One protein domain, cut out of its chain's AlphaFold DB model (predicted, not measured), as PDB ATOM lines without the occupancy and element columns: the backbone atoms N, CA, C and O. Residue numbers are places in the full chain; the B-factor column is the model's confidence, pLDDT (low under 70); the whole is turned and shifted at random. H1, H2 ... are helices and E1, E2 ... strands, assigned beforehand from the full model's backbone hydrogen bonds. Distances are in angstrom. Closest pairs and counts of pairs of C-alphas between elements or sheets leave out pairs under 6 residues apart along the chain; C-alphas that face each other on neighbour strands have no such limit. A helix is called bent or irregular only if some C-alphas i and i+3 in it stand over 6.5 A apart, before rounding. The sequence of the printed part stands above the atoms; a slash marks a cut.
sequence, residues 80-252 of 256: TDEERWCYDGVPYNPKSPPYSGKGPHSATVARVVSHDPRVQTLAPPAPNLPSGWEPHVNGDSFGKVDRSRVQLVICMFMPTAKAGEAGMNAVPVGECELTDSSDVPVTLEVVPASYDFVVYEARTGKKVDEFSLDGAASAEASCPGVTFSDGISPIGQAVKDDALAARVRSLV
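This is residues 80 to 252 of the 256 residues of an uncharacterized protein of Streptomyces rapamycinicus (strain ATCC 29253 / DSM 41530 / NRRL 5491 / AYB-994) (UniProt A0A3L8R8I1). In a model with little regular structure, the twisted sheet E1 E2 E5 E6, mixed, has H1 over one face and H2 over the other, with hairpin E3 and E4 beyond one end. The printed part's 173 residues, under half in named elements, run H1 E1 E2 E3 E4 E5 E6 H2, class mixed. It is compact, radius of gyration of the C-alphas 16.6 A, spanning 44 by 39 by 28 A.

E2, residues 152 to 156, is parallel to E1, residues 107 to 111 (N 110 and O 154, 2.9 A), and antiparallel to E5, residues 193 to 201 (N 153 and O 200, 2.9 A). E6, residues 207 to 214, forms a hairpin with E5 (N 197 and O 211, 2.7 A); these pairs are within hydrogen-bond range. H1, residues 80 to 86, and H2, residues 241 to 252, are on opposite faces, at heights of 9.6 A and 8.3 A over the sheet. Every O i to N i+4 pair is within range in H1, 6 of 8 in H2, irregular with C-alphas 247 and 250 7.5 A apart. E4, residues 185 to 191, forms a hairpin with E3, residues 174 to 179 (N 176 and O 188, 2.8 A), and runs on into E5 at 84 degrees.

H1 begins at C-alpha 80 (131.372, 144.865, 157.371); E5 is 26.4 A long; H2 ends at C-alpha 252 (109.514, 134.671, 167.370).

The C-alphas farthest apart, of Ser 100 and Val 184, are 49.3 A apart. The printed part has no cut; the links H1 to E1, E1 to E2, E2 to E3 and E6 to H2 are long. In the printed part 28 residues have pLDDT under 70, among them 162 to 169.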
ATOM      1  N   THR A  80     131.719 143.497 156.962       59.72
ATOM      2  CA  THR A  80     131.372 144.865 157.371       59.72
ATOM      3  C   THR A  80     129.882 145.104 157.655       59.72
ATOM      4  O   THR A  80     129.531 146.065 158.333       59.72
ATOM      5  N   ASP A  81     128.984 144.317 157.067       73.81
ATOM      6  CA  ASP A  81     127.537 144.477 157.180       73.81
ATOM      7  C   ASP A  81     127.034 143.865 158.494       73.81
ATOM      8  O   ASP A  81     126.310 144.536 159.232       73.81
ATOM      9  N   GLU A  82     127.476 142.650 158.833       78.38
ATOM     10  CA  GLU A  82     127.190 142.002 160.113       78.38
ATOM     11  C   GLU A  82     127.761 142.805 161.284       78.38
ATOM     12  O   GLU A  82     127.035 143.089 162.239       78.38
ATOM     13  N   GLU A  83     129.026 143.237 161.200       77.88
ATOM     14  CA  GLU A  83     129.643 144.092 162.223       77.88
ATOM     15  C   GLU A  83     128.837 145.377 162.436       77.88
ATOM     16  O   GLU A  83     128.552 145.757 163.572       77.88
ATOM     17  N   ARG A  84     128.386 146.013 161.352       82.12
ATOM     18  CA  ARG A  84     127.617 147.257 161.413       82.12
ATOM     19  C   ARG A  84     126.247 147.078 162.075       82.12
ATOM     20  O   ARG A  84     125.810 147.952 162.823       82.12
ATOM     21  N   TRP A  85     125.534 145.983 161.819       86.44
ATOM     22  CA  TRP A  85     124.230 145.762 162.466       86.44
ATOM     23  C   TRP A  85     124.376 145.287 163.911       86.44
ATOM     24  O   TRP A  85     123.555 145.653 164.750       86.44
ATOM     25  N   CYS A  86     125.419 144.507 164.205       88.75
ATOM     26  CA  CYS A  86     125.615 143.904 165.517       88.75
ATOM     27  C   CYS A  86     126.343 144.811 166.519       88.75
ATOM     28  O   CYS A  86     125.985 144.794 167.691       88.75
ATOM     29  N   TYR A  87     127.315 145.629 166.099       85.44
ATOM     30  CA  TYR A  87     128.032 146.548 166.998       85.44
ATOM     31  C   TYR A  87     127.451 147.960 167.010       85.44
ATOM     32  O   TYR A  87     127.258 148.534 168.083       85.44
ATOM     33  N   ASP A  88     127.135 148.517 165.838       82.75
ATOM     34  CA  ASP A  88     126.768 149.936 165.730       82.75
ATOM     35  C   ASP A  88     125.262 150.185 165.916       82.75
ATOM     36  O   ASP A  88     124.812 151.334 165.906       82.75
ATOM     37  N   GLY A  89     124.460 149.123 166.066       74.25
ATOM     38  CA  GLY A  89     123.003 149.222 166.193       74.25
ATOM     39  C   GLY A  89     122.341 149.850 164.962       74.25
ATOM     40  O   GLY A  89     121.277 150.464 165.061       74.25
ATOM     41  N   VAL A  90     122.983 149.746 163.797       88.69
ATOM     42  CA  VAL A  90     122.432 150.219 162.526       88.69
ATOM     43  C   VAL A  90     121.328 149.257 162.078       88.69
ATOM     44  O   VAL A  90     121.494 148.043 162.199       88.69
ATOM     45  N   PRO A  91     120.213 149.755 161.509       91.44
ATOM     46  CA  PRO A  91     119.185 148.892 160.946       91.44
ATOM     47  C   PRO A  91     119.741 147.873 159.948       91.44
ATOM     48  O   PRO A  91     120.376 148.241 158.957       91.44
ATOM     49  N   TYR A  92     119.399 146.607 160.163       91.19
ATOM     50  CA  TYR A  92     119.652 145.517 159.222       91.19
ATOM     51  C   TYR A  92     119.022 145.779 157.855       91.19
ATOM     52  O   TYR A  92     119.626 145.547 156.808       91.19
ATOM     53  N   ASN A  93     117.779 146.260 157.865       93.62
ATOM     54  CA  ASN A  93     117.056 146.678 156.679       93.62
ATOM     55  C   ASN A  93     115.939 147.655 157.089       93.62
ATOM     56  O   ASN A  93     114.909 147.222 157.603       93.62
ATOM     57  N   PRO A  94     116.070 148.966 156.812       92.94
ATOM     58  CA  PRO A  94     115.046 149.962 157.149       92.94
ATOM     59  C   PRO A  94     113.659 149.713 156.528       92.94
ATOM     60  O   PRO A  94     112.679 150.335 156.946       92.94
ATOM     61  N   LYS A  95     113.569 148.839 155.514       94.44
ATOM     62  CA  LYS A  95     112.321 148.432 154.850       94.44
ATOM     63  C   LYS A  95     111.716 147.144 155.423       94.44
ATOM     64  O   LYS A  95     110.647 146.751 154.964       94.44
ATOM     65  N   SER A  96     112.371 146.495 156.387       94.38
ATOM     66  CA  SER A  96     111.835 145.311 157.063       94.38
ATOM     67  C   SER A  96     110.486 145.597 157.733       94.38
ATOM     68  O   SER A  96     110.247 146.731 158.174       94.38
ATOM     69  N   PRO A  97     109.611 144.585 157.875       94.62
ATOM     70  CA  PRO A  97     108.410 144.722 158.681       94.62
ATOM     71  C   PRO A  97     108.791 145.107 160.123       94.62
ATOM     72  O   PRO A  97     109.828 144.662 160.622       94.62
ATOM     73  N   PRO A  98     107.994 145.948 160.802       94.00
ATOM     74  CA  PRO A  98     108.270 146.308 162.187       94.00
ATOM     75  C   PRO A  98     108.148 145.086 163.104       94.00
ATOM     76  O   PRO A  98     107.354 144.177 162.844       94.00
ATOM     77  N   TYR A  99     108.891 145.096 164.204       93.88
ATOM     78  CA  TYR A  99     108.691 144.152 165.299       93.88
ATOM     79  C   TYR A  99     107.681 144.743 166.294       93.88
ATOM     80  O   TYR A  99     107.904 145.818 166.850       93.88
ATOM     81  N   SER A 100     106.539 144.080 166.499       86.44
ATOM     82  CA  SER A 100     105.392 144.657 167.221       86.44
ATOM     83  C   SER A 100     104.812 143.740 168.301       86.44
ATOM     84  O   SER A 100     103.602 143.530 168.361       86.44
ATOM     85  N   GLY A 101     105.665 143.242 169.195       77.00
ATOM     86  CA  GLY A 101     105.233 142.466 170.356       77.00
ATOM     87  C   GLY A 101     105.046 140.990 170.027       77.00
ATOM     88  O   GLY A 101     105.985 140.359 169.569       77.00
ATOM     89  N   LYS A 102     103.871 140.431 170.328       77.19
ATOM     90  CA  LYS A 102     103.580 139.016 170.066       77.19
ATOM     91  C   LYS A 102     103.237 138.796 168.594       77.19
ATOM     92  O   LYS A 102     102.471 139.569 168.017       77.19
ATOM     93  N   GLY A 103     103.720 137.700 168.031       75.88
ATOM     94  CA  GLY A 103     103.352 137.245 166.700       75.88
ATOM     95  C   GLY A 103     104.407 136.305 166.138       75.88
ATOM     96  O   GLY A 103     105.511 136.240 166.679       75.88
ATOM     97  N   PRO A 104     104.099 135.575 165.054       89.25
ATOM     98  CA  PRO A 104     105.152 134.957 164.278       89.25
ATOM     99  C   PRO A 104     106.053 136.064 163.711       89.25
ATOM    100  O   PRO A 104     105.593 136.903 162.934       89.25
ATOM    101  N   HIS A 105     107.323 136.069 164.102       94.81
ATOM    102  CA  HIS A 105     108.322 137.023 163.636       94.81
ATOM    103  C   HIS A 105     109.457 136.302 162.930       94.81
ATOM    104  O   HIS A 105     110.140 135.472 163.518       94.81
ATOM    105  N   SER A 106     109.707 136.645 161.669       95.12
ATOM    106  CA  SER A 106     110.862 136.082 160.976       95.12
ATOM    107  C   SER A 106     112.166 136.621 161.564       95.12
ATOM    108  O   SER A 106     112.319 137.829 161.765       95.12
ATOM    109  N   ALA A 107     113.117 135.727 161.806       95.31
ATOM    110  CA  ALA A 107     114.407 136.041 162.399       95.31
ATOM    111  C   ALA A 107     115.557 135.477 161.560       95.31
ATOM    112  O   ALA A 107     115.353 134.592 160.738       95.31
ATOM    113  N   THR A 108     116.761 135.997 161.765       94.94
ATOM    114  CA  THR A 108     117.994 135.435 161.202       94.94
ATOM    115  C   THR A 108     119.121 135.536 162.217       94.94
ATOM    116  O   THR A 108     119.089 136.415 163.086       94.94
ATOM    117  N   VAL A 109     120.104 134.642 162.123       93.38
ATOM    118  CA  VAL A 109     121.283 134.647 162.994       93.38
ATOM    119  C   VAL A 109     122.467 135.217 162.227       93.38
ATOM    120  O   VAL A 109     122.870 134.689 161.195       93.38
ATOM    121  N   ALA A 110     123.042 136.296 162.749       90.69
ATOM    122  CA  ALA A 110     124.277 136.877 162.247       90.69
ATOM    123  C   ALA A 110     125.415 136.487 163.191       90.69
ATOM    124  O   ALA A 110     125.401 136.834 164.372       90.69
ATOM    125  N   ARG A 111     126.407 135.759 162.678       88.81
ATOM    126  CA  ARG A 111     127.627 135.455 163.427       88.81
ATOM    127  C   ARG A 111     128.655 136.539 163.160       88.81
ATOM    128  O   ARG A 111     129.097 136.697 162.027       88.81
ATOM    129  N   VAL A 112     129.073 137.222 164.216       84.69
ATOM    130  CA  VAL A 112     130.204 138.140 164.157       84.69
ATOM    131  C   VAL A 112     131.482 137.314 164.101       84.69
ATOM    132  O   VAL A 112     131.738 136.490 164.978       84.69
ATOM    133  N   VAL A 113     132.278 137.529 163.058       76.38
ATOM    134  CA  VAL A 113     133.590 136.903 162.890       76.38
ATOM    135  C   VAL A 113     134.639 137.992 163.048       76.38
ATOM    136  O   VAL A 113     134.546 139.033 162.412       76.38
ATOM    137  N   SER A 114     135.637 137.762 163.896       67.81
ATOM    138  CA  SER A 114     136.797 138.642 163.983       67.81
ATOM    139  C   SER A 114     137.957 138.048 163.195       67.81
ATOM    140  O   SER A 114     138.367 136.916 163.451       67.81
ATOM    141  N   HIS A 115     138.510 138.842 162.278       62.28
ATOM    142  CA  HIS A 115     139.724 138.513 161.522       62.28
ATOM    143  C   HIS A 115     141.003 139.019 162.203       62.28
ATOM    144  O   HIS A 115     142.066 139.047 161.583       62.28
ATOM    145  N   ASP A 116     140.921 139.474 163.459       60.31
ATOM    146  CA  ASP A 116     142.113 139.854 164.211       60.31
ATOM    147  C   ASP A 116     142.972 138.594 164.424       60.31
ATOM    148  O   ASP A 116     142.514 137.652 165.066       60.31
ATOM    149  N   PRO A 117     144.223 138.546 163.929       56.84
ATOM    150  CA  PRO A 117     145.083 137.370 164.063       56.84
ATOM    151  C   PRO A 117     145.460 137.065 165.523       56.84
ATOM    152  O   PRO A 117     146.063 136.035 165.808       56.84
ATOM    153  N   ARG A 118     145.137 137.961 166.465       57.22
ATOM    154  CA  ARG A 118     145.253 137.731 167.911       57.22
ATOM    155  C   ARG A 118     144.042 137.005 168.490       57.22
ATOM    156  O   ARG A 118     144.059 136.701 169.682       57.22
ATOM    157  N   VAL A 119     142.990 136.775 167.704       60.84
ATOM    158  CA  VAL A 119     141.846 135.952 168.097       60.84
ATOM    159  C   VAL A 119     142.343 134.535 168.301       60.84
ATOM    160  O   VAL A 119     142.807 133.851 167.397       60.84
ATOM    161  N   GLN A 120     142.241 134.126 169.549       66.00
ATOM    162  CA  GLN A 120     142.797 132.892 170.071       66.00
ATOM    163  C   GLN A 120     141.848 131.699 169.939       66.00
ATOM    164  O   GLN A 120     142.239 130.562 170.178       66.00
ATOM    165  N   THR A 121     140.587 131.955 169.603       76.62
ATOM    166  CA  THR A 121     139.554 130.929 169.493       76.62
ATOM    167  C   THR A 121     138.645 131.263 168.327       76.62
ATOM    168  O   THR A 121     138.041 132.337 168.284       76.62
ATOM    169  N   LEU A 122     138.554 130.340 167.376       81.31
ATOM    170  CA  LEU A 122     137.690 130.481 166.214       81.31
ATOM    171  C   LEU A 122     136.221 130.349 166.631       81.31
ATOM    172  O   LEU A 122     135.871 129.534 167.491       81.31
ATOM    173  N   ALA A 123     135.351 131.147 166.013       82.44
ATOM    174  CA  ALA A 123     133.914 131.017 166.201       82.44
ATOM    175  C   ALA A 123     133.378 129.833 165.366       82.44
ATOM    176  O   ALA A 123     133.656 129.768 164.163       82.44
ATOM    177  N   PRO A 124     132.589 128.919 165.957       87.06
ATOM    178  CA  PRO A 124     131.949 127.827 165.229       87.06
ATOM    179  C   PRO A 124     130.856 128.341 164.282       87.06
ATOM    180  O   PRO A 124     130.561 129.544 164.269       87.06
ATOM    181  N   PRO A 125     130.251 127.476 163.446       87.62
ATOM    182  CA  PRO A 125     129.019 127.803 162.727       87.62
ATOM    183  C   PRO A 125     127.963 128.447 163.631       87.62
ATOM    184  O   PRO A 125     127.854 128.113 164.812       87.62
ATOM    185  N   ALA A 126     127.195 129.384 163.073       89.06
ATOM    186  CA  ALA A 126     126.049 129.941 163.781       89.06
ATOM    187  C   ALA A 126     124.992 128.837 163.991       89.06
ATOM    188  O   ALA A 126     124.807 128.028 163.076       89.06
ATOM    189  N   PRO A 127     124.288 128.795 165.136       91.94
ATOM    190  CA  PRO A 127     123.199 127.844 165.328       91.94
ATOM    191  C   PRO A 127     122.067 128.100 164.332       91.94
ATOM    192  O   PRO A 127     121.749 129.253 164.028       91.94
ATOM    193  N   ASN A 128     121.425 127.034 163.865       92.38
ATOM    194  CA  ASN A 128     120.297 127.150 162.948       92.38
ATOM    195  C   ASN A 128     119.012 127.484 163.706       92.38
ATOM    196  O   ASN A 128     118.748 126.970 164.797       92.38
ATOM    197  N   LEU A 129     118.162 128.303 163.088       92.50
ATOM    198  CA  LEU A 129     116.802 128.505 163.568       92.50
ATOM    199  C   LEU A 129     115.878 127.374 163.086       92.50
ATOM    200  O   LEU A 129     116.075 126.830 161.997       92.50
ATOM    201  N   PRO A 130     114.828 127.034 163.858       93.25
ATOM    202  CA  PRO A 130     113.773 126.143 163.401       93.25
ATOM    203  C   PRO A 130     113.194 126.548 162.041       93.25
ATOM    204  O   PRO A 130     113.040 127.731 161.724       93.25
ATOM    205  N   SER A 131     112.803 125.543 161.255       88.69
ATOM    206  CA  SER A 131     112.155 125.769 159.961       88.69
ATOM    207  C   SER A 131     110.908 126.646 160.117       88.69
ATOM    208  O   SER A 131     110.064 126.401 160.978       88.69
ATOM    209  N   GLY A 132     110.800 127.676 159.277       87.62
ATOM    210  CA  GLY A 132     109.703 128.646 159.300       87.62
ATOM    211  C   GLY A 132     109.998 129.920 160.093       87.62
ATOM    212  O   GLY A 132     109.309 130.916 159.883       87.62
ATOM    213  N   TRP A 133     111.029 129.931 160.943       93.00
ATOM    214  CA  TRP A 133     111.479 131.152 161.615       93.00
ATOM    215  C   TRP A 133     112.409 131.972 160.719       93.00
ATOM    216  O   TRP A 133     112.275 133.193 160.657       93.00
ATOM    217  N   GLU A 134     113.305 131.310 159.980       91.50
ATOM    218  CA  GLU A 134     114.193 131.980 159.032       91.50
ATOM    219  C   GLU A 134     113.560 132.085 157.635       91.50
ATOM    220  O   GLU A 134     113.133 131.079 157.051       91.50
ATOM    221  N   PRO A 135     113.427 133.305 157.077       88.19
ATOM    222  CA  PRO A 135     112.788 133.481 155.791       88.19
ATOM    223  C   PRO A 135     113.790 133.202 154.673       88.19
ATOM    224  O   PRO A 135     114.535 134.094 154.303       88.19
ATOM    225  N   HIS A 136     113.792 132.010 154.083       84.62
ATOM    226  CA  HIS A 136     114.624 131.748 152.902       84.62
ATOM    227  C   HIS A 136     113.958 132.235 151.605       84.62
ATOM    228  O   HIS A 136     112.722 132.290 151.497       84.62
ATOM    229  N   VAL A 137     114.782 132.598 150.621       77.75
ATOM    230  CA  VAL A 137     114.359 132.903 149.252       77.75
ATOM    231  C   VAL A 137     113.956 131.594 148.572       77.75
ATOM    232  O   VAL A 137     114.729 130.646 148.488       77.75
ATOM    233  N   ASN A 138     112.724 131.516 148.073       70.69
ATOM    234  CA  ASN A 138     112.271 130.317 147.370       70.69
ATOM    235  C   ASN A 138     113.015 130.161 146.034       70.69
ATOM    236  O   ASN A 138     112.982 131.067 145.201       70.69
ATOM    237  N   GLY A 139     113.594 128.982 145.796       58.09
ATOM    238  CA  GLY A 139     114.168 128.610 144.500       58.09
ATOM    239  C   GLY A 139     115.661 128.892 144.332       58.09
ATOM    240  O   GLY A 139     116.169 128.706 143.227       58.09
ATOM    241  N   ASP A 140     116.375 129.292 145.389       56.16
ATOM    242  CA  ASP A 140     117.835 129.305 145.376       56.16
ATOM    243  C   ASP A 140     118.422 128.002 145.950       56.16
ATOM    244  O   ASP A 140     117.927 127.409 146.902       56.16
ATOM    245  N   SER A 141     119.484 127.496 145.322       45.88
ATOM    246  CA  SER A 141     120.149 126.255 145.759       45.88
ATOM    247  C   SER A 141     121.076 126.463 146.961       45.88
ATOM    248  O   SER A 141     121.671 125.505 147.443       45.88
ATOM    249  N   PHE A 142     121.217 127.710 147.417       54.47
ATOM    250  CA  PHE A 142     122.153 128.114 148.465       54.47
ATOM    251  C   PHE A 142     121.453 128.572 149.752       54.47
ATOM    252  O   PHE A 142     122.144 128.931 150.700       54.47
ATOM    253  N   GLY A 143     120.113 128.565 149.798       60.94
ATOM    254  CA  GLY A 143     119.347 128.859 151.009       60.94
ATOM    255  C   GLY A 143     119.510 130.292 151.510       60.94
ATOM    256  O   GLY A 143     119.587 130.499 152.722       60.94
ATOM    257  N   LYS A 144     119.585 131.297 150.623       79.06
ATOM    258  CA  LYS A 144     119.796 132.679 151.074       79.06
ATOM    259  C   LYS A 144     118.592 133.170 151.867       79.06
ATOM    260  O   LYS A 144     117.440 132.882 151.542       79.06
ATOM    261  N   VAL A 145     118.866 133.974 152.887       84.50
ATOM    262  CA  VAL A 145     117.834 134.636 153.684       84.50
ATOM    263  C   VAL A 145     117.237 135.804 152.892       84.50
ATOM    264  O   VAL A 145     117.945 136.700 152.423       84.50
ATOM    265  N   ASP A 146     115.914 135.825 152.764       89.12
ATOM    266  CA  ASP A 146     115.137 136.953 152.273       89.12
ATOM    267  C   ASP A 146     115.126 138.069 153.323       89.12
ATOM    268  O   ASP A 146     114.254 138.173 154.197       89.12
ATOM    269  N   ARG A 147     116.115 138.953 153.191       88.56
ATOM    270  CA  ARG A 147     116.329 140.118 154.056       88.56
ATOM    271  C   ARG A 147     115.122 141.049 154.149       88.56
ATOM    272  O   ARG A 147     115.032 141.827 155.097       88.56
ATOM    273  N   SER A 148     114.217 141.026 153.169       90.75
ATOM    274  CA  SER A 148     113.026 141.881 153.164       90.75
ATOM    275  C   SER A 148     111.948 141.417 154.143       90.75
ATOM    276  O   SER A 148     111.077 142.204 154.498       90.75
ATOM    277  N   ARG A 149     112.022 140.163 154.606       92.62
ATOM    278  CA  ARG A 149     111.058 139.554 155.532       92.62
ATOM    279  C   ARG A 149     111.554 139.480 156.972       92.62
ATOM    280  O   ARG A 149     110.744 139.283 157.867       92.62
ATOM    281  N   VAL A 150     112.857 139.629 157.201       95.19
ATOM    282  CA  VAL A 150     113.464 139.569 158.539       95.19
ATOM    283  C   VAL A 150     112.942 140.713 159.411       95.19
ATOM    284  O   VAL A 150     113.033 141.876 159.021       95.19
ATOM    285  N   GLN A 151     112.434 140.389 160.599       96.69
ATOM    286  CA  GLN A 151     111.986 141.339 161.628       96.69
ATOM    287  C   GLN A 151     112.961 141.413 162.807       96.69
ATOM    288  O   GLN A 151     113.089 142.470 163.425       96.69
ATOM    289  N   LEU A 152     113.667 140.316 163.093       96.38
ATOM    290  CA  LEU A 152     114.636 140.206 164.180       96.38
ATOM    291  C   LEU A 152     115.994 139.727 163.659       96.38
ATOM    292  O   LEU A 152     116.067 138.778 162.883       96.38
ATOM    293  N   VAL A 153     117.070 140.353 164.122       95.88
ATOM    294  CA  VAL A 153     118.445 139.899 163.884       95.88
ATOM    295  C   VAL A 153     119.039 139.454 165.203       95.88
ATOM    296  O   VAL A 153     119.062 140.223 166.161       95.88
ATOM    297  N   ILE A 154     119.496 138.209 165.249       96.50
ATOM    298  CA  ILE A 154     120.122 137.600 166.415       96.50
ATOM    299  C   ILE A 154     121.626 137.619 166.169       96.50
ATOM    300  O   ILE A 154     122.151 136.808 165.411       96.50
ATOM    301  N   CYS A 155     122.313 138.573 166.779       95.56
ATOM    302  CA  CYS A 155     123.757 138.705 166.680       95.56
ATOM    303  C   CYS A 155     124.431 137.777 167.683       95.56
ATOM    304  O   CYS A 155     124.204 137.925 168.879       95.56
ATOM    305  N   MET A 156     125.252 136.851 167.198       94.19
ATOM    306  CA  MET A 156     126.134 135.998 167.991       94.19
ATOM    307  C   MET A 156     127.538 136.594 167.961       94.19
ATOM    308  O   MET A 156     128.150 136.683 166.895       94.19
ATOM    309  N   PHE A 157     128.046 137.002 169.119       90.81
ATOM    310  CA  PHE A 157     129.386 137.570 169.236       90.81
ATOM    311  C   PHE A 157     130.459 136.486 169.364       90.81
ATOM    312  O   PHE A 157     130.165 135.304 169.550       90.81
ATOM    313  N   MET A 158     131.720 136.902 169.238       86.25
ATOM    314  CA  MET A 158     132.874 136.013 169.347       86.25
ATOM    315  C   MET A 158     132.869 135.230 170.672       86.25
ATOM    316  O   MET A 158     132.485 135.787 171.705       86.25
ATOM    317  N   PRO A 159     133.325 133.962 170.662       85.12
ATOM    318  CA  PRO A 159     133.401 133.150 171.867       85.12
ATOM    319  C   PRO A 159     134.259 133.822 172.933       85.12
ATOM    320  O   PRO A 159     135.351 134.328 172.669       85.12
ATOM    321  N   THR A 160     133.785 133.738 174.166       81.44
ATOM    322  CA  THR A 160     134.558 134.039 175.364       81.44
ATOM    323  C   THR A 160     134.895 132.745 176.093       81.44
ATOM    324  O   THR A 160     134.204 131.730 175.968       81.44
ATOM    325  N   ALA A 161     135.982 132.777 176.865       72.81
ATOM    326  CA  ALA A 161     136.311 131.694 177.779       72.81
ATOM    327  C   ALA A 161     135.139 131.451 178.737       72.81
ATOM    328  O   ALA A 161     134.619 132.399 179.332       72.81
ATOM    329  N   LYS A 162     134.753 130.189 178.929       68.25
ATOM    330  CA  LYS A 162     133.708 129.853 179.892       68.25
ATOM    331  C   LYS A 162     134.114 130.288 181.306       68.25
ATOM    332  O   LYS A 162     135.267 130.138 181.717       68.25
ATOM    333  N   ALA A 163     133.170 130.845 182.064       58.06
ATOM    334  CA  ALA A 163     133.436 131.363 183.403       58.06
ATOM    335  C   ALA A 163     134.000 130.269 184.331       58.06
ATOM    336  O   ALA A 163     133.358 129.249 184.569       58.06
ATOM    337  N   GLY A 164     135.195 130.506 184.880       56.62
ATOM    338  CA  GLY A 164     135.903 129.546 185.735       56.62
ATOM    339  C   GLY A 164     136.841 128.590 184.990       56.62
ATOM    340  O   GLY A 164     137.539 127.816 185.642       56.62
ATOM    341  N   GLU A 165     136.913 128.675 183.662       63.66
ATOM    342  CA  GLU A 165     137.824 127.891 182.831       63.66
ATOM    343  C   GLU A 165     138.940 128.769 182.248       63.66
ATOM    344  O   GLU A 165     138.786 129.974 182.038       63.66
ATOM    345  N   ALA A 166     140.114 128.177 182.027       56.31
ATOM    346  CA  ALA A 166     141.351 128.898 181.727       56.31
ATOM    347  C   ALA A 166     141.497 129.322 180.249       56.31
ATOM    348  O   ALA A 166     142.603 129.269 179.701       56.31
ATOM    349  N   GLY A 167     140.409 129.751 179.601       60.06
ATOM    350  CA  GLY A 167     140.411 130.190 178.200       60.06
ATOM    351  C   GLY A 167     141.037 129.157 177.266       60.06
ATOM    352  O   GLY A 167     140.680 127.989 177.336       60.06
ATOM    353  N   MET A 168     142.019 129.558 176.453       56.88
ATOM    354  CA  MET A 168     142.792 128.656 175.577       56.88
ATOM    355  C   MET A 168     143.440 127.449 176.274       56.88
ATOM    356  O   MET A 168     143.915 126.549 175.599       56.88
ATOM    357  N   ASN A 169     143.526 127.440 177.606       67.94
ATOM    358  CA  ASN A 169     144.095 126.332 178.376       67.94
ATOM    359  C   ASN A 169     143.008 125.436 178.993       67.94
ATOM    360  O   ASN A 169     143.303 124.640 179.888       67.94
ATOM    361  N   ALA A 170     141.743 125.619 178.605       76.38
ATOM    362  CA  ALA A 170     140.677 124.705 178.976       76.38
ATOM    363  C   ALA A 170     140.959 123.316 178.389       76.38
ATOM    364  O   ALA A 170     141.543 123.186 177.316       76.38
ATOM    365  N   VAL A 171     140.547 122.272 179.109       86.00
ATOM    366  CA  VAL A 171     140.651 120.902 178.600       86.00
ATOM    367  C   VAL A 171     139.703 120.776 177.402       86.00
ATOM    368  O   VAL A 171     138.512 121.055 177.579       86.00
ATOM    369  N   PRO A 172     140.188 120.371 176.212       90.19
ATOM    370  CA  PRO A 172     139.331 120.202 175.046       90.19
ATOM    371  C   PRO A 172     138.184 119.222 175.315       90.19
ATOM    372  O   PRO A 172     138.358 118.202 175.988       90.19
ATOM    373  N   VAL A 173     137.002 119.520 174.772       91.50
ATOM    374  CA  VAL A 173     135.829 118.625 174.818       91.50
ATOM    375  C   VAL A 173     135.870 117.557 173.725       91.50
ATOM    376  O   VAL A 173     135.104 116.597 173.775       91.50
ATOM    377  N   GLY A 174     136.757 117.728 172.747       93.06
ATOM    378  CA  GLY A 174     137.021 116.790 171.669       93.06
ATOM    379  C   GLY A 174     137.806 117.454 170.546       93.06
ATOM    380  O   GLY A 174     138.297 118.576 170.689       93.06
ATOM    381  N   GLU A 175     137.898 116.750 169.429       91.88
ATOM    382  CA  GLU A 175     138.615 117.189 168.240       91.88
ATOM    383  C   GLU A 175     137.652 117.324 167.066       91.88
ATOM    384  O   GLU A 175     136.630 116.642 166.976       91.88
ATOM    385  N   CYS A 176     137.990 118.240 166.175       88.06
ATOM    386  CA  CYS A 176     137.265 118.525 164.961       88.06
ATOM    387  C   CYS A 176     138.178 118.247 163.767       88.06
ATOM    388  O   CYS A 176     139.158 118.963 163.560       88.06
ATOM    389  N   GLU A 177     137.860 117.213 162.988       88.06
ATOM    390  CA  GLU A 177     138.588 116.888 161.763       88.06
ATOM    391  C   GLU A 177     137.956 117.596 160.567       88.06
ATOM    392  O   GLU A 177     136.767 117.450 160.276       88.06
ATOM    393  N   LEU A 178     138.777 118.367 159.868       81.75
ATOM    394  CA  LEU A 178     138.403 119.185 158.730       81.75
ATOM    395  C   LEU A 178     139.316 118.859 157.560       81.75
ATOM    396  O   LEU A 178     140.423 118.352 157.725       81.75
ATOM    397  N   THR A 179     138.875 119.208 156.365       77.12
ATOM    398  CA  THR A 179     139.761 119.295 155.209       77.12
ATOM    399  C   THR A 179     139.933 120.770 154.874       77.12
ATOM    400  O   THR A 179     138.944 121.505 154.784       77.12
ATOM    401  N   ASP A 180     141.178 121.230 154.769       73.12
ATOM    402  CA  ASP A 180     141.457 122.606 154.371       73.12
ATOM    403  C   ASP A 180     141.185 122.824 152.871       73.12
ATOM    404  O   ASP A 180     140.845 121.910 152.117       73.12
ATOM    405  N   SER A 181     141.352 124.064 152.410       71.50
ATOM    406  CA  SER A 181     141.172 124.414 150.990       71.50
ATOM    407  C   SER A 181     142.136 123.714 150.013       71.50
ATOM    408  O   SER A 181     141.948 123.827 148.802       71.50
ATOM    409  N   SER A 182     143.164 123.026 150.517       78.31
ATOM    410  CA  SER A 182     144.176 122.291 149.749       78.31
ATOM    411  C   SER A 182     143.996 120.768 149.838       78.31
ATOM    412  O   SER A 182     144.923 120.031 149.501       78.31
ATOM    413  N   ASP A 183     142.827 120.298 150.286       78.81
ATOM    414  CA  ASP A 183     142.515 118.882 150.513       78.81
ATOM    415  C   ASP A 183     143.402 118.204 151.583       78.81
ATOM    416  O   ASP A 183     143.540 116.976 151.619       78.81
ATOM    417  N   VAL A 184     144.013 118.986 152.480       79.25
ATOM    418  CA  VAL A 184     144.847 118.477 153.573       79.25
ATOM    419  C   VAL A 184     143.998 118.332 154.840       79.25
ATOM    420  O   VAL A 184     143.324 119.287 155.237       79.25
ATOM    421  N   PRO A 185     144.013 117.162 155.509       80.31
ATOM    422  CA  PRO A 185     143.355 117.000 156.799       80.31
ATOM    423  C   PRO A 185     143.963 117.927 157.854       80.31
ATOM    424  O   PRO A 185     145.179 117.944 158.051       80.31
ATOM    425  N   VAL A 186     143.107 118.660 158.555       83.19
ATOM    426  CA  VAL A 186     143.458 119.531 159.676       83.19
ATOM    427  C   VAL A 186     142.594 119.144 160.865       83.19
ATOM    428  O   VAL A 186     141.376 119.038 160.742       83.19
ATOM    429  N   THR A 187     143.224 118.966 162.020       86.94
ATOM    430  CA  THR A 187     142.528 118.694 163.278       86.94
ATOM    431  C   THR A 187     142.581 119.936 164.152       86.94
ATOM    432  O   THR A 187     143.662 120.452 164.426       86.94
ATOM    433  N   LEU A 188     141.418 120.415 164.589       86.38
ATOM    434  CA  LEU A 188     141.292 121.523 165.533       86.38
ATOM    435  C   LEU A 188     140.780 121.005 166.877       86.38
ATOM    436  O   LEU A 188     139.827 120.227 166.928       86.38
ATOM    437  N   GLU A 189     141.365 121.476 167.975       90.38
ATOM    438  CA  GLU A 189     140.811 121.230 169.306       90.38
ATOM    439  C   GLU A 189     139.518 122.027 169.497       90.38
ATOM    440  O   GLU A 189     139.454 123.217 169.176       90.38
ATOM    441  N   VAL A 190     138.496 121.386 170.062       91.19
ATOM    442  CA  VAL A 190     137.259 122.055 170.469       91.19
ATOM    443  C   VAL A 190     137.338 122.361 171.955       91.19
ATOM    444  O   VAL A 190     137.415 121.448 172.778       91.19
ATOM    445  N   VAL A 191     137.286 123.640 172.315       91.00
ATOM    446  CA  VAL A 191     137.372 124.102 173.708       91.00
ATOM    447  C   VAL A 191     136.023 124.635 174.192       91.00
ATOM    448  O   VAL A 191     135.279 125.216 173.399       91.00
ATOM    449  N   PRO A 192     135.672 124.483 175.480       91.38
ATOM    450  CA  PRO A 192     134.455 125.085 176.010       91.38
ATOM    451  C   PRO A 192     134.435 126.607 175.811       91.38
ATOM    452  O   PRO A 192     135.428 127.301 176.040       91.38
ATOM    453  N   ALA A 193     133.279 127.134 175.417       90.38
ATOM    454  CA  ALA A 193     133.091 128.552 175.132       90.38
ATOM    455  C   ALA A 193     131.719 129.043 175.610       90.38
ATOM    456  O   ALA A 193     130.782 128.256 175.761       90.38
ATOM    457  N   SER A 194     131.605 130.350 175.833       91.50
ATOM    458  CA  SER A 194     130.337 131.041 176.072       91.50
ATOM    459  C   SER A 194     130.181 132.188 175.080       91.50
ATOM    460  O   SER A 194     131.169 132.817 174.691       91.50
ATOM    461  N   TYR A 195     128.951 132.449 174.655       92.62
ATOM    462  CA  TYR A 195     128.645 133.411 173.602       92.62
ATOM    463  C   TYR A 195     127.600 134.391 174.087       92.62
ATOM    464  O   TYR A 195     126.549 133.979 174.585       92.62
ATOM    465  N   ASP A 196     127.869 135.671 173.872       94.62
ATOM    466  CA  ASP A 196     126.869 136.710 174.032       94.62
ATOM    467  C   ASP A 196     126.026 136.812 172.766       94.62
ATOM    468  O   ASP A 196     126.522 136.743 171.636       94.62
ATOM    469  N   PHE A 197     124.731 136.986 172.981       96.00
ATOM    470  CA  PHE A 197     123.733 137.194 171.957       96.00
ATOM    471  C   PHE A 197     122.987 138.487 172.227       96.00
ATOM    472  O   PHE A 197     122.514 138.735 173.340       96.00
ATOM    473  N   VAL A 198     122.802 139.279 171.179       96.88
ATOM    474  CA  VAL A 198     121.935 140.455 171.225       96.88
ATOM    475  C   VAL A 198     120.921 140.367 170.100       96.88
ATOM    476  O   VAL A 198     121.266 140.109 168.947       96.88
ATOM    477  N   VAL A 199     119.652 140.572 170.441       96.38
ATOM    478  CA  VAL A 199     118.548 140.570 169.484       96.38
ATOM    479  C   VAL A 199     118.186 142.008 169.152       96.38
ATOM    480  O   VAL A 199     117.853 142.788 170.045       96.38
ATOM    481  N   TYR A 200     118.204 142.351 167.868       96.56
ATOM    482  CA  TYR A 200     117.848 143.672 167.360       96.56
ATOM    483  C   TYR A 200     116.603 143.614 166.475       96.56
ATOM    484  O   TYR A 200     116.412 142.674 165.704       96.56
ATOM    485  N   GLU A 201     115.770 144.652 166.535       96.44
ATOM    486  CA  GLU A 201     114.735 144.878 165.529       96.44
ATOM    487  C   GLU A 201     115.402 145.254 164.199       96.44
ATOM    488  O   GLU A 201     116.080 146.277 164.093       96.44
ATOM    489  N   ALA A 202     115.149 144.468 163.151       96.00
ATOM    490  CA  ALA A 202     115.798 144.622 161.850       96.00
ATOM    491  C   ALA A 202     115.555 145.998 161.204       96.00
ATOM    492  O   ALA A 202     116.438 146.554 160.545       96.00
ATOM    493  N   ARG A 203     114.360 146.566 161.408       95.62
ATOM    494  CA  ARG A 203     113.948 147.847 160.823       95.62
ATOM    495  C   ARG A 203     114.631 149.054 161.455       95.62
ATOM    496  O   ARG A 203     114.885 150.041 160.766       95.62
ATOM    497  N   THR A 204     114.864 149.014 162.762       95.38
ATOM    498  CA  THR A 204     115.267 150.197 163.538       95.38
ATOM    499  C   THR A 204     116.659 150.074 164.142       95.38
ATOM    500  O   THR A 204     117.213 151.089 164.546       95.38
ATOM    501  N   GLY A 205     117.217 148.861 164.217       94.94
ATOM    502  CA  GLY A 205     118.450 148.585 164.956       94.94
ATOM    503  C   GLY A 205     118.272 148.661 166.475       94.94
ATOM    504  O   GLY A 205     119.240 148.626 167.228       94.94
ATOM    505  N   LYS A 206     117.031 148.774 166.973       94.88
ATOM    506  CA  LYS A 206     116.763 148.846 168.409       94.88
ATOM    507  C   LYS A 206     116.985 147.481 169.060       94.88
ATOM    508  O   LYS A 206     116.407 146.490 168.622       94.88
ATOM    509  N   LYS A 207     117.746 147.449 170.158       95.56
ATOM    510  CA  LYS A 207     117.902 146.247 170.989       95.56
ATOM    511  C   LYS A 207     116.558 145.815 171.592       95.56
ATOM    512  O   LYS A 207     115.863 146.622 172.213       95.56
ATOM    513  N   VAL A 208     116.222 144.545 171.400       94.81
ATOM    514  CA  VAL A 208     115.003 143.873 171.868       94.81
ATOM    515  C   VAL A 208     115.296 143.005 173.089       94.81
ATOM    516  O   VAL A 208     114.557 143.077 174.066       94.81
ATOM    517  N   ASP A 209     116.368 142.213 173.043       95.88
ATOM    518  CA  ASP A 209     116.767 141.292 174.113       95.88
ATOM    519  C   ASP A 209     118.287 141.063 174.081       95.88
ATOM    520  O   ASP A 209     118.951 141.370 173.090       95.88
ATOM    521  N   GLU A 210     118.834 140.535 175.170       96.88
ATOM    522  CA  GLU A 210     120.245 140.187 175.325       96.88
ATOM    523  C   GLU A 210     120.381 138.994 176.273       96.88
ATOM    524  O   GLU A 210     119.672 138.886 177.280       96.88
ATOM    525  N   PHE A 211     121.261 138.057 175.935       97.25
ATOM    526  CA  PHE A 211     121.505 136.861 176.731       97.25
ATOM    527  C   PHE A 211     122.831 136.211 176.370       97.25
ATOM    528  O   PHE A 211     123.388 136.489 175.317       97.25
ATOM    529  N   SER A 212     123.277 135.277 177.202       96.19
ATOM    530  CA  SER A 212     124.441 134.446 176.905       96.19
ATOM    531  C   SER A 212     124.040 132.973 176.881       96.19
ATOM    532  O   SER A 212     123.159 132.554 177.641       96.19
ATOM    533  N   LEU A 213     124.666 132.191 176.004       95.75
ATOM    534  CA  LEU A 213     124.531 130.735 175.965       95.75
ATOM    535  C   LEU A 213     125.910 130.089 175.969       95.75
ATOM    536  O   LEU A 213     126.820 130.519 175.261       95.75
ATOM    537  N   ASP A 214     126.026 129.011 176.734       93.88
ATOM    538  CA  ASP A 214     127.211 128.169 176.713       93.88
ATOM    539  C   ASP A 214     127.192 127.239 175.499       93.88
ATOM    540  O   ASP A 214     126.151 126.696 175.107       93.88
ATOM    541  N   GLY A 215     128.381 127.000 174.957       93.00
ATOM    542  CA  GLY A 215     128.640 125.894 174.056       93.00
ATOM    543  C   GLY A 215     128.301 124.564 174.722       93.00
ATOM    544  O   GLY A 215     128.693 124.298 175.858       93.00
ATOM    545  N   ALA A 216     127.542 123.726 174.020       94.69
ATOM    546  CA  ALA A 216     127.116 122.418 174.520       94.69
ATOM    547  C   ALA A 216     126.986 121.357 173.416       94.69
ATOM    548  O   ALA A 216     126.605 120.218 173.700       94.69
ATOM    549  N   ALA A 217     127.244 121.721 172.157       95.19
ATOM    550  CA  ALA A 217     127.262 120.792 171.036       95.19
ATOM    551  C   ALA A 217     128.448 119.815 171.138       95.19
ATOM    552  O   ALA A 217     129.374 120.020 171.927       95.19
ATOM    553  N   SER A 218     128.415 118.732 170.357       94.56
ATOM    554  CA  SER A 218     129.573 117.838 170.254       94.56
ATOM    555  C   SER A 218     130.737 118.535 169.541       94.56
ATOM    556  O   SER A 218     130.559 119.594 168.927       94.56
ATOM    557  N   ALA A 219     131.930 117.943 169.615       92.50
ATOM    558  CA  ALA A 219     133.097 118.468 168.916       92.50
ATOM    559  C   ALA A 219     132.866 118.504 167.394       92.50
ATOM    560  O   ALA A 219     133.077 119.532 166.758       92.50
ATOM    561  N   GLU A 220     132.282 117.440 166.844       91.31
ATOM    562  CA  GLU A 220     131.954 117.308 165.421       91.31
ATOM    563  C   GLU A 220     130.898 118.327 164.982       91.31
ATOM    564  O   GLU A 220     131.002 118.920 163.916       91.31
ATOM    565  N   ALA A 221     129.888 118.584 165.816       91.38
ATOM    566  CA  ALA A 221     128.876 119.601 165.535       91.38
ATOM    567  C   ALA A 221     129.416 121.039 165.659       91.38
ATOM    568  O   ALA A 221     128.778 121.976 165.187       91.38
ATOM    569  N   SER A 222     130.581 121.220 166.288       91.75
ATOM    570  CA  SER A 222     131.266 122.514 166.367       91.75
ATOM    571  C   SER A 222     132.134 122.788 165.135       91.75
ATOM    572  O   SER A 222     132.601 123.914 164.957       91.75
ATOM    573  N   CYS A 223     132.328 121.787 164.270       88.44
ATOM    574  CA  CYS A 223     133.164 121.890 163.087       88.44
ATOM    575  C   CYS A 223     132.579 122.817 162.014       88.44
ATOM    576  O   CYS A 223     131.424 122.651 161.612       88.44
ATOM    577  N   PRO A 224     133.369 123.758 161.470       80.25
ATOM    578  CA  PRO A 224     132.986 124.478 160.269       80.25
ATOM    579  C   PRO A 224     133.035 123.542 159.057       80.25
ATOM    580  O   PRO A 224     133.874 122.653 158.986       80.25
ATOM    581  N   GLY A 225     132.170 123.768 158.066       71.25
ATOM    582  CA  GLY A 225     132.167 122.954 156.842       71.25
ATOM    583  C   GLY A 225     133.435 123.104 155.990       71.25
ATOM    584  O   GLY A 225     133.803 122.180 155.278       71.25
ATOM    585  N   VAL A 226     134.105 124.259 156.073       64.75
ATOM    586  CA  VAL A 226     135.420 124.545 155.481       64.75
ATOM    587  C   VAL A 226     136.159 125.529 156.388       64.75
ATOM    588  O   VAL A 226     135.528 126.405 156.985       64.75
ATOM    589  N   THR A 227     137.483 125.410 156.500       65.31
ATOM    590  CA  THR A 227     138.315 126.361 157.251       65.31
ATOM    591  C   THR A 227     139.438 126.916 156.380       65.31
ATOM    592  O   THR A 227     140.002 126.212 155.545       65.31
ATOM    593  N   PHE A 228     139.756 128.195 156.588       56.00
ATOM    594  CA  PHE A 228     140.956 128.851 156.055       56.00
ATOM    595  C   PHE A 228     142.028 129.029 157.143       56.00
ATOM    596  O   PHE A 228     142.982 129.780 156.953       56.00
ATOM    597  N   SER A 229     141.841 128.395 158.306       58.75
ATOM    598  CA  SER A 229     142.800 128.462 159.404       58.75
ATOM    599  C   SER A 229     144.089 127.730 159.044       58.75
ATOM    600  O   SER A 229     144.085 126.694 158.386       58.75
ATOM    601  N   ASP A 230     145.184 128.270 159.559       57.09
ATOM    602  CA  ASP A 230     146.518 127.677 159.637       57.09
ATOM    603  C   ASP A 230     146.601 126.390 160.487       57.09
ATOM    604  O   ASP A 230     147.680 125.809 160.600       57.09
ATOM    605  N   GLY A 231     145.488 125.935 161.078       60.12
ATOM    606  CA  GLY A 231     145.411 124.709 161.874       60.12
ATOM    607  C   GLY A 231     145.895 124.861 163.316       60.12
ATOM    608  O   GLY A 231     146.078 123.857 163.996       60.12
ATOM    609  N   ILE A 232     146.139 126.092 163.782       67.12
ATOM    610  CA  ILE A 232     146.779 126.343 165.084       67.12
ATOM    611  C   ILE A 232     145.761 126.757 166.152       67.12
ATOM    612  O   ILE A 232     145.912 126.401 167.321       67.12
ATOM    613  N   SER A 233     144.725 127.508 165.779       78.94
ATOM    614  CA  SER A 233     143.768 128.046 166.749       78.94
ATOM    615  C   SER A 233     142.671 127.034 167.099       78.94
ATOM    616  O   SER A 233     142.030 126.506 166.186       78.94
ATOM    617  N   PRO A 234     142.376 126.803 168.394       85.75
ATOM    618  CA  PRO A 234     141.228 125.999 168.790       85.75
ATOM    619  C   PRO A 234     139.918 126.667 168.359       85.75
ATOM    620  O   PRO A 234     139.843 127.882 168.140       85.75
ATOM    621  N   ILE A 235     138.856 125.874 168.288       87.62
ATOM    622  CA  ILE A 235     137.504 126.336 167.988       87.62
ATOM    623  C   ILE A 235     136.625 126.272 169.236       87.62
ATOM    624  O   ILE A 235     136.703 125.334 170.029       87.62
ATOM    625  N   GLY A 236     135.789 127.289 169.432       90.12
ATOM    626  CA  GLY A 236     134.837 127.293 170.537       90.12
ATOM    627  C   GLY A 236     133.746 126.243 170.331       90.12
ATOM    628  O   GLY A 236     133.230 126.083 169.224       90.12
ATOM    629  N   GLN A 237     133.379 125.542 171.398       93.31
ATOM    630  CA  GLN A 237     132.277 124.587 171.400       93.31
ATOM    631  C   GLN A 237     130.970 125.278 170.988       93.31
ATOM    632  O   GLN A 237     130.569 126.260 171.605       93.31
ATOM    633  N   ALA A 238     130.273 124.751 169.984       94.12
ATOM    634  CA  ALA A 238     129.078 125.391 169.446       94.12
ATOM    635  C   ALA A 238     127.888 125.382 170.414       94.12
ATOM    636  O   ALA A 238     127.678 124.457 171.211       94.12
ATOM    637  N   VAL A 239     127.066 126.426 170.305       96.12
ATOM    638  CA  VAL A 239     125.738 126.486 170.919       96.12
ATOM    639  C   VAL A 239     124.807 125.562 170.137       96.12
ATOM    640  O   VAL A 239     124.839 125.536 168.911       96.12
ATOM    641  N   LYS A 240     123.973 124.791 170.838       96.69
ATOM    642  CA  LYS A 240     122.997 123.920 170.176       96.69
ATOM    643  C   LYS A 240     121.832 124.721 169.591       96.69
ATOM    644  O   LYS A 240     121.321 125.633 170.243       96.69
ATOM    645  N   ASP A 241     121.348 124.290 168.429       96.06
ATOM    646  CA  ASP A 241     120.177 124.860 167.751       96.06
ATOM    647  C   ASP A 241     118.941 124.922 168.671       96.06
ATOM    648  O   ASP A 241     118.249 125.939 168.736       96.06
ATOM    649  N   ASP A 242     118.687 123.867 169.455       96.94
ATOM    650  CA  ASP A 242     117.544 123.789 170.373       96.94
ATOM    651  C   ASP A 242     117.651 124.754 171.564       96.94
ATOM    652  O   ASP A 242     116.636 125.300 172.007       96.94
ATOM    653  N   ALA A 243     118.865 125.011 172.054       97.38
ATOM    654  CA  ALA A 243     119.124 125.966 173.125       97.38
ATOM    655  C   ALA A 243     118.851 127.406 172.667       97.38
ATOM    656  O   ALA A 243     118.158 128.151 173.369       97.38
ATOM    657  N   LEU A 244     119.333 127.782 171.474       97.19
ATOM    658  CA  LEU A 244     119.028 129.091 170.898       97.19
ATOM    659  C   LEU A 244     117.527 129.221 170.631       97.19
ATOM    660  O   LEU A 244     116.907 130.189 171.076       97.19
ATOM    661  N   ALA A 245     116.928 128.221 169.979       96.31
ATOM    662  CA  ALA A 245     115.505 128.221 169.667       96.31
ATOM    663  C   ALA A 245     114.642 128.397 170.923       96.31
ATOM    664  O   ALA A 245     113.735 129.226 170.945       96.31
ATOM    665  N   ALA A 246     114.946 127.668 172.000       96.75
ATOM    666  CA  ALA A 246     114.238 127.804 173.266       96.75
ATOM    667  C   ALA A 246     114.348 129.221 173.851       96.75
ATOM    668  O   ALA A 246     113.355 129.738 174.368       96.75
ATOM    669  N   ARG A 247     115.521 129.863 173.751       96.38
ATOM    670  CA  ARG A 247     115.752 131.202 174.313       96.38
ATOM    671  C   ARG A 247     115.016 132.308 173.564       96.38
ATOM    672  O   ARG A 247     114.560 133.251 174.214       96.38
ATOM    673  N   VAL A 248     114.897 132.203 172.239       95.44
ATOM    674  CA  VAL A 248     114.266 133.242 171.402       95.44
ATOM    675  C   VAL A 248     112.808 132.950 171.042       95.44
ATOM    676  O   VAL A 248     112.144 133.814 170.474       95.44
ATOM    677  N   ARG A 249     112.268 131.777 171.406       94.81
ATOM    678  CA  ARG A 249     110.896 131.363 171.066       94.81
ATOM    679  C   ARG A 249     109.850 132.429 171.378       94.81
ATOM    680  O   ARG A 249     109.021 132.724 170.531       94.81
ATOM    681  N   SER A 250     109.892 133.040 172.561       93.06
ATOM    682  CA  SER A 250     108.899 134.051 172.960       93.06
ATOM    683  C   SER A 250     108.968 135.356 172.160       93.06
ATOM    684  O   SER A 250     108.057 136.168 172.265       93.06
ATOM    685  N   LEU A 251     110.064 135.586 171.430       93.38
ATOM    686  CA  LEU A 251     110.237 136.731 170.534       93.38
ATOM    687  C   LEU A 251     109.766 136.411 169.113       93.38
ATOM    688  O   LEU A 251     109.445 137.317 168.357       93.38
ATOM    689  N   VAL A 252     109.780 135.132 168.737       92.62
ATOM    690  CA  VAL A 252     109.514 134.671 167.370       92.62
ATOM    691  C   VAL A 252     108.122 134.076 167.219       92.62
ATOM    692  O   VAL A 252     107.564 134.132 166.134       92.62
TER     693      VAL A 252